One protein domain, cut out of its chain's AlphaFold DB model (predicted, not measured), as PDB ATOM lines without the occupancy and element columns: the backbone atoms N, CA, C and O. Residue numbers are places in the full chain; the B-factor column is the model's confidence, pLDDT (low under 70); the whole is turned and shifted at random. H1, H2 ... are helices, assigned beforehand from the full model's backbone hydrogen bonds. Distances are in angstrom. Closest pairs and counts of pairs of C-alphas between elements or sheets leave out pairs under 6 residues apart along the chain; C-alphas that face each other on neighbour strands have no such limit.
ATOM      1  N   LEU A  60     -36.156 -30.958 106.400       83.12
ATOM      2  CA  LEU A  60     -34.946 -31.234 107.188       83.12
ATOM      3  C   LEU A  60     -33.644 -30.716 106.558       83.12
ATOM      4  O   LEU A  60     -32.653 -30.548 107.276       83.12
ATOM      5  N   ASN A  61     -33.623 -30.431 105.256       84.19
ATOM      6  CA  ASN A  61     -32.400 -30.022 104.564       84.19
ATOM      7  C   ASN A  61     -31.923 -28.646 105.040       84.19
ATOM      8  O   ASN A  61     -30.740 -28.468 105.319       84.19
ATOM      9  N   GLU A  62     -32.831 -27.677 105.178       84.88
ATOM     10  CA  GLU A  62     -32.487 -26.318 105.615       84.88
ATOM     11  C   GLU A  62     -31.954 -26.271 107.059       84.88
ATOM     12  O   GLU A  62     -30.856 -25.736 107.252       84.88
ATOM     13  N   PRO A  63     -32.614 -26.886 108.065       87.38
ATOM     14  CA  PRO A  63     -32.053 -26.997 109.410       87.38
ATOM     15  C   PRO A  63     -30.682 -27.677 109.434       87.38
ATOM     16  O   PRO A  63     -29.784 -27.227 110.145       87.38
ATOM     17  N   THR A  64     -30.491 -28.745 108.653       87.81
ATOM     18  CA  THR A  64     -29.226 -29.498 108.621       87.81
ATOM     19  C   THR A  64     -28.102 -28.681 107.984       87.81
ATOM     20  O   THR A  64     -27.008 -28.593 108.544       87.81
ATOM     21  N   ASN A  65     -28.386 -27.984 106.883       87.38
ATOM     22  CA  ASN A  65     -27.452 -27.046 106.262       87.38
ATOM     23  C   ASN A  65     -27.104 -25.885 107.203       87.38
ATOM     24  O   ASN A  65     -25.959 -25.438 107.232       87.38
ATOM     25  N   GLY A  66     -28.063 -25.417 108.007       90.50
ATOM     26  CA  GLY A  66     -27.823 -24.421 109.049       90.50
ATOM     27  C   GLY A  66     -26.804 -24.885 110.093       90.50
ATOM     28  O   GLY A  66     -25.951 -24.102 110.499       90.50
ATOM     29  N   LEU A  67     -26.831 -26.162 110.481       91.81
ATOM     30  CA  LEU A  67     -25.852 -26.736 111.413       91.81
ATOM     31  C   LEU A  67     -24.468 -26.859 110.797       91.81
ATOM     32  O   LEU A  67     -23.492 -26.498 111.443       91.81
ATOM     33  N   LEU A  68     -24.378 -27.314 109.547       91.12
ATOM     34  CA  LEU A  68     -23.103 -27.350 108.828       91.12
ATOM     35  C   LEU A  68     -22.484 -25.952 108.735       91.12
ATOM     36  O   LEU A  68     -21.281 -25.802 108.917       91.12
ATOM     37  N   ARG A  69     -23.310 -24.912 108.559       92.44
ATOM     38  CA  ARG A  69     -22.857 -23.514 108.538       92.44
ATOM     39  C   ARG A  69     -22.340 -22.983 109.874       92.44
ATOM     40  O   ARG A  69     -21.646 -21.973 109.867       92.44
ATOM     41  N   GLN A  70     -22.637 -23.644 110.996       91.94
ATOM     42  CA  GLN A  70     -22.018 -23.318 112.290       91.94
ATOM     43  C   GLN A  70     -20.544 -23.744 112.331       91.94
ATOM     44  O   GLN A  70     -19.757 -23.114 113.028       91.94
ATOM     45  N   PHE A  71     -20.171 -24.785 111.578       91.00
ATOM     46  CA  PHE A  71     -18.788 -25.259 111.453       91.00
ATOM     47  C   PHE A  71     -18.063 -24.613 110.270       91.00
ATOM     48  O   PHE A  71     -16.896 -24.253 110.384       91.00
ATOM     49  N   PHE A  72     -18.765 -24.438 109.148       92.31
ATOM     50  CA  PHE A  72     -18.216 -23.908 107.903       92.31
ATOM     51  C   PHE A  72     -19.058 -22.714 107.429       92.31
ATOM     52  O   PHE A  72     -20.036 -22.895 106.695       92.31
ATOM     53  N   PRO A  73     -18.716 -21.480 107.849       90.44
ATOM     54  CA  PRO A  73     -19.366 -20.263 107.366       90.44
ATOM     55  C   PRO A  73     -19.405 -20.190 105.833       90.44
ATOM     56  O   PRO A  73     -18.580 -20.795 105.154       90.44
ATOM     57  N   LYS A  74     -20.345 -19.421 105.267       83.44
ATOM     58  CA  LYS A  74     -20.659 -19.412 103.820       83.44
ATOM     59  C   LYS A  74     -19.446 -19.185 102.899       83.44
ATOM     60  O   LYS A  74     -19.437 -19.702 101.788       83.44
ATOM     61  N   GLU A  75     -18.455 -18.429 103.353       86.38
ATOM     62  CA  GLU A  75     -17.247 -18.078 102.590       86.38
ATOM     63  C   GLU A  75     -16.086 -19.065 102.802       86.38
ATOM     64  O   GLU A  75     -14.993 -18.878 102.274       86.38
ATOM     65  N   THR A  76     -16.314 -20.143 103.556       86.19
ATOM     66  CA  THR A  76     -15.301 -21.175 103.792       86.19
ATOM     67  C   THR A  76     -14.995 -21.904 102.493       86.19
ATOM     68  O   THR A  76     -15.879 -22.487 101.859       86.19
ATOM     69  N   ASN A  77     -13.721 -21.929 102.113       86.50
ATOM     70  CA  ASN A  77     -13.287 -22.694 100.958       86.50
ATOM     71  C   ASN A  77     -13.228 -24.192 101.293       86.50
ATOM     72  O   ASN A  77     -12.213 -24.699 101.769       86.50
ATOM     73  N   LEU A  78     -14.310 -24.906 100.975       83.12
ATOM     74  CA  LEU A  78     -14.435 -26.348 101.215       83.12
ATOM     75  C   LEU A  78     -13.373 -27.196 100.493       83.12
ATOM     76  O   LEU A  78     -13.175 -28.346 100.862       83.12
ATOM     77  N   LYS A  79     -12.677 -26.659  99.479       83.75
ATOM     78  CA  LYS A  79     -11.615 -27.388  98.761       83.75
ATOM     79  C   LYS A  79     -10.310 -27.497  99.551       83.75
ATOM     80  O   LYS A  79      -9.482 -28.331  99.209       83.75
ATOM     81  N   ILE A  80     -10.105 -26.615 100.528       87.44
ATOM     82  CA  ILE A  80      -8.875 -26.545 101.335       87.44
ATOM     83  C   ILE A  80      -9.065 -27.274 102.671       87.44
ATOM     84  O   ILE A  80      -8.087 -27.658 103.307       87.44
ATOM     85  N   LEU A  81     -10.319 -27.478 103.083       87.50
ATOM     86  CA  LEU A  81     -10.640 -28.205 104.302       87.50
ATOM     87  C   LEU A  81     -10.099 -29.623 104.249       87.50
ATOM     88  O   LEU A  81     -10.212 -30.317 103.232       87.50
ATOM     89  N   LYS A  82      -9.551 -30.062 105.379       90.19
ATOM     90  CA  LYS A  82      -9.086 -31.433 105.489       90.19
ATOM     91  C   LYS A  82     -10.285 -32.376 105.667       90.19
ATOM     92  O   LYS A  82     -11.244 -32.005 106.355       90.19
ATOM     93  N   PRO A  83     -10.262 -33.586 105.081       88.62
ATOM     94  CA  PRO A  83     -11.345 -34.555 105.240       88.62
ATOM     95  C   PRO A  83     -11.718 -34.818 106.706       88.62
ATOM     96  O   PRO A  83     -12.900 -34.929 107.025       88.62
ATOM     97  N   GLU A  84     -10.735 -34.820 107.609       91.69
ATOM     98  CA  GLU A  84     -10.926 -35.079 109.039       91.69
ATOM     99  C   GLU A  84     -11.734 -33.969 109.735       91.69
ATOM    100  O   GLU A  84     -12.473 -34.226 110.687       91.69
ATOM    101  N   GLU A  85     -11.635 -32.721 109.265       90.62
ATOM    102  CA  GLU A  85     -12.418 -31.603 109.804       90.62
ATOM    103  C   GLU A  85     -13.897 -31.735 109.429       90.62
ATOM    104  O   GLU A  85     -14.783 -31.499 110.257       90.62
ATOM    105  N   ILE A  86     -14.160 -32.155 108.189       91.00
ATOM    106  CA  ILE A  86     -15.511 -32.417 107.688       91.00
ATOM    107  C   ILE A  86     -16.116 -33.597 108.448       91.00
ATOM    108  O   ILE A  86     -17.234 -33.493 108.955       91.00
ATOM    109  N   GLU A  87     -15.364 -34.686 108.586       91.06
ATOM    110  CA  GLU A  87     -15.797 -35.872 109.320       91.06
ATOM    111  C   GLU A  87     -16.115 -35.537 110.781       91.06
ATOM    112  O   GLU A  87     -17.173 -35.907 111.292       91.06
ATOM    113  N   ARG A  88     -15.259 -34.753 111.448       93.69
ATOM    114  CA  ARG A  88     -15.508 -34.284 112.816       93.69
ATOM    115  C   ARG A  88     -16.811 -33.492 112.921       93.69
ATOM    116  O   ARG A  88     -17.587 -33.728 113.849       93.69
ATOM    117  N   ALA A  89     -17.066 -32.561 112.002       93.62
ATOM    118  CA  ALA A  89     -18.301 -31.777 112.000       93.62
ATOM    119  C   ALA A  89     -19.538 -32.671 111.801       93.62
ATOM    120  O   ALA A  89     -20.511 -32.562 112.551       93.62
ATOM    121  N   VAL A  90     -19.484 -33.601 110.843       92.81
ATOM    122  CA  VAL A  90     -20.561 -34.568 110.576       92.81
ATOM    123  C   VAL A  90     -20.812 -35.460 111.793       92.81
ATOM    124  O   VAL A  90     -21.960 -35.608 112.219       92.81
ATOM    125  N   ASN A  91     -19.754 -35.974 112.422       93.50
ATOM    126  CA  ASN A  91     -19.844 -36.789 113.631       93.50
ATOM    127  C   ASN A  91     -20.500 -36.030 114.787       93.50
ATOM    128  O   ASN A  91     -21.370 -36.579 115.463       93.50
ATOM    129  N   LEU A  92     -20.151 -34.759 114.999       94.38
ATOM    130  CA  LEU A  92     -20.788 -33.931 116.026       94.38
ATOM    131  C   LEU A  92     -22.272 -33.681 115.727       94.38
ATOM    132  O   LEU A  92     -23.098 -33.742 116.635       94.38
ATOM    133  N   ILE A  93     -22.634 -33.436 114.465       93.94
ATOM    134  CA  ILE A  93     -24.029 -33.203 114.059       93.94
ATOM    135  C   ILE A  93     -24.880 -34.468 114.229       93.94
ATOM    136  O   ILE A  93     -26.005 -34.381 114.738       93.94
ATOM    137  N   ASN A  94     -24.348 -35.627 113.836       92.81
ATOM    138  CA  ASN A  94     -25.041 -36.916 113.895       92.81
ATOM    139  C   ASN A  94     -25.125 -37.484 115.318       92.81
ATOM    140  O   ASN A  94     -26.063 -38.219 115.628       92.81
ATOM    141  N   ASN A  95     -24.198 -37.104 116.202       94.25
ATOM    142  CA  ASN A  95     -24.225 -37.455 117.624       94.25
ATOM    143  C   ASN A  95     -24.866 -36.377 118.511       94.25
ATOM    144  O   ASN A  95     -24.876 -36.510 119.732       94.25
ATOM    145  N   ARG A  96     -25.444 -35.321 117.929       93.44
ATOM    146  CA  ARG A  96     -26.161 -34.293 118.690       93.44
ATOM    147  C   ARG A  96     -27.574 -34.770 119.061       93.44
ATOM    148  O   ARG A  96     -28.363 -35.021 118.146       93.44
ATOM    149  N   PRO A  97     -27.943 -34.813 120.357       94.25
ATOM    150  CA  PRO A  97     -29.309 -35.088 120.811       94.25
ATOM    151  C   PRO A  97     -30.360 -34.206 120.129       94.25
ATOM    152  O   PRO A  97     -30.178 -32.990 120.011       94.25
ATOM    153  N   ARG A  98     -31.482 -34.799 119.701       93.00
ATOM    154  CA  ARG A  98     -32.598 -34.069 119.075       93.00
ATOM    155  C   ARG A  98     -33.870 -34.221 119.889       93.00
ATOM    156  O   ARG A  98     -34.285 -35.334 120.182       93.00
ATOM    157  N   LYS A  99     -34.546 -33.104 120.175       92.25
ATOM    158  CA  LYS A  99     -35.829 -33.111 120.896       92.25
ATOM    159  C   LYS A  99     -36.893 -33.963 120.186       92.25
ATOM    160  O   LYS A  99     -37.635 -34.672 120.847       92.25
ATOM    161  N   CYS A 100     -36.931 -33.944 118.851       90.19
ATOM    162  CA  CYS A 100     -37.853 -34.771 118.062       90.19
ATOM    163  C   CYS A 100     -37.572 -36.283 118.141       90.19
ATOM    164  O   CYS A 100     -38.433 -37.066 117.764       90.19
ATOM    165  N   LEU A 101     -36.395 -36.686 118.629       91.44
ATOM    166  CA  LEU A 101     -36.000 -38.082 118.833       91.44
ATOM    167  C   LEU A 101     -35.991 -38.456 120.322       91.44
ATOM    168  O   LEU A 101     -35.260 -39.361 120.723       91.44
ATOM    169  N   ASP A 102     -36.751 -37.739 121.152       94.12
ATOM    170  CA  ASP A 102     -36.754 -37.926 122.607       94.12
ATOM    171  C   ASP A 102     -35.341 -37.797 123.204       94.12
ATOM    172  O   ASP A 102     -34.848 -38.640 123.946       94.12
ATOM    173  N   TYR A 103     -34.620 -36.765 122.754       93.19
ATOM    174  CA  TYR A 103     -33.234 -36.474 123.133       93.19
ATOM    175  C   TYR A 103     -32.218 -37.586 122.804       93.19
ATOM    176  O   TYR A 103     -31.062 -37.511 123.218       93.19
ATOM    177  N   ARG A 104     -32.583 -38.567 121.973       92.88
ATOM    178  CA  ARG A 104     -31.624 -39.507 121.376       92.88
ATOM    179  C   ARG A 104     -30.860 -38.860 120.222       92.88
ATOM    180  O   ARG A 104     -31.259 -37.827 119.670       92.88
ATOM    181  N   THR A 105     -29.726 -39.461 119.873       93.56
ATOM    182  CA  THR A 105     -28.907 -39.008 118.745       93.56
ATOM    183  C   THR A 105     -29.421 -39.618 117.438       93.56
ATOM    184  O   THR A 105     -29.855 -40.773 117.438       93.56
ATOM    185  N   PRO A 106     -29.373 -38.876 116.315       91.88
ATOM    186  CA  PRO A 106     -29.706 -39.414 114.999       91.88
ATOM    187  C   PRO A 106     -28.939 -40.693 114.674       91.88
ATOM    188  O   PRO A 106     -29.544 -41.646 114.206       91.88
ATOM    189  N   ASN A 107     -27.642 -40.731 114.992       91.94
ATOM    190  CA  ASN A 107     -26.788 -41.899 114.787       91.94
ATOM    191  C   ASN A 107     -27.347 -43.136 115.513       91.94
ATOM    192  O   ASN A 107     -27.615 -44.159 114.892       91.94
ATOM    193  N   LYS A 108     -27.650 -42.999 116.809       90.81
ATOM    194  CA  LYS A 108     -28.220 -44.083 117.613       90.81
ATOM    195  C   LYS A 108     -29.541 -44.582 117.027       90.81
ATOM    196  O   LYS A 108     -29.674 -45.765 116.763       90.81
ATOM    197  N   VAL A 109     -30.485 -43.680 116.758       90.69
ATOM    198  CA  VAL A 109     -31.795 -44.063 116.206       90.69
ATOM    199  C   VAL A 109     -31.660 -44.708 114.829       90.69
ATOM    200  O   VAL A 109     -32.396 -45.635 114.533       90.69
ATOM    201  N   PHE A 110     -30.733 -44.243 113.994       87.94
ATOM    202  CA  PHE A 110     -30.562 -44.740 112.634       87.94
ATOM    203  C   PHE A 110     -30.002 -46.169 112.583       87.94
ATOM    204  O   PHE A 110     -30.501 -46.975 111.804       87.94
ATOM    205  N   TYR A 111     -29.014 -46.499 113.423       85.44
ATOM    206  CA  TYR A 111     -28.423 -47.847 113.472       85.44
ATOM    207  C   TYR A 111     -29.104 -48.797 114.471       85.44
ATOM    208  O   TYR A 111     -28.851 -49.996 114.430       85.44
ATOM    209  N   GLU A 112     -29.969 -48.300 115.360       80.81
ATOM    210  CA  GLU A 112     -30.805 -49.147 116.227       80.81
ATOM    211  C   GLU A 112     -32.063 -49.684 115.529       80.81
ATOM    212  O   GLU A 112     -32.771 -50.504 116.120       80.81
ATOM    213  N   ILE A 113     -32.367 -49.240 114.302       61.03
ATOM    214  CA  ILE A 113     -33.469 -49.798 113.508       61.03
ATOM    215  C   ILE A 113     -33.129 -51.262 113.196       61.03
ATOM    216  O   ILE A 113     -32.244 -51.538 112.392       61.03
ATOM    217  N   ARG A 114     -33.822 -52.165 113.894       50.03
ATOM    218  CA  ARG A 114     -33.889 -53.609 113.636       50.03
ATOM    219  C   ARG A 114     -34.856 -53.927 112.503       50.03
ATOM    220  O   ARG A 114     -35.867 -53.196 112.376       50.03
TER     221      ARG A 114
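This is residues 60 to 114 of the 114 residues of an uncharacterized protein of Microcystis aeruginosa PCC 9701 (UniProt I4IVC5). A loose chain of three helices with H2 in the middle: H1 crosses steeply over the later part of H2, and the short H3 sits near the last residue of H2, about perpendicular to it. Two long loops join the helices, residues 72 to 82 at one end of the domain and residues 95 to 105 at the other. The printed part has 55 residues with three named helices in the order H1, H2, H3 and no named strand; the class is all helix. The whole is loose and elongated, with a radius of gyration of the C-alphas of 12.9 A and spans of 38 by 21 by 14 A.

H2, residues 83 to 94, touches H1, residues 61 to 71, with its residues 89 to 93 alone. The closest C-alphas are those of Phe 71 and Ala 89, 6.6 A apart. The two helices run opposite ways at a steep tilt of 54 degrees. H3, residues 106 to 111, is close to H2 but not clearly touching; the closest C-alphas are those of Asn 94 and Asn 107, 5.4 A apart. Their lines stand about perpendicular, at 90 degrees. H1 and H3 are apart. In H2 and H3 every O i to N i+4 pair is within hydrogen-bond range; in H1, 6 of 7 are.

H2 runs 16.4 A from C-alpha 83 at (-11.345, -34.555, 105.240) to C-alpha 94. H1 measures 16.0 A, beginning at C-alpha 61, (-32.400, -30.022, 104.564). H3 measures 8.7 A and ends at C-alpha 111, (-28.423, -47.847, 113.472).

The C-alphas farthest apart are those of Glu 75 and Arg 114, 40.8 A. The printed part has no cut and ends at the chain's last residue, Arg 114. Both links, H1 to H2 and H2 to H3, are long, with 11 residues each. The mean pLDDT of the printed part is 88.8; residues 113 to 114 are under 70.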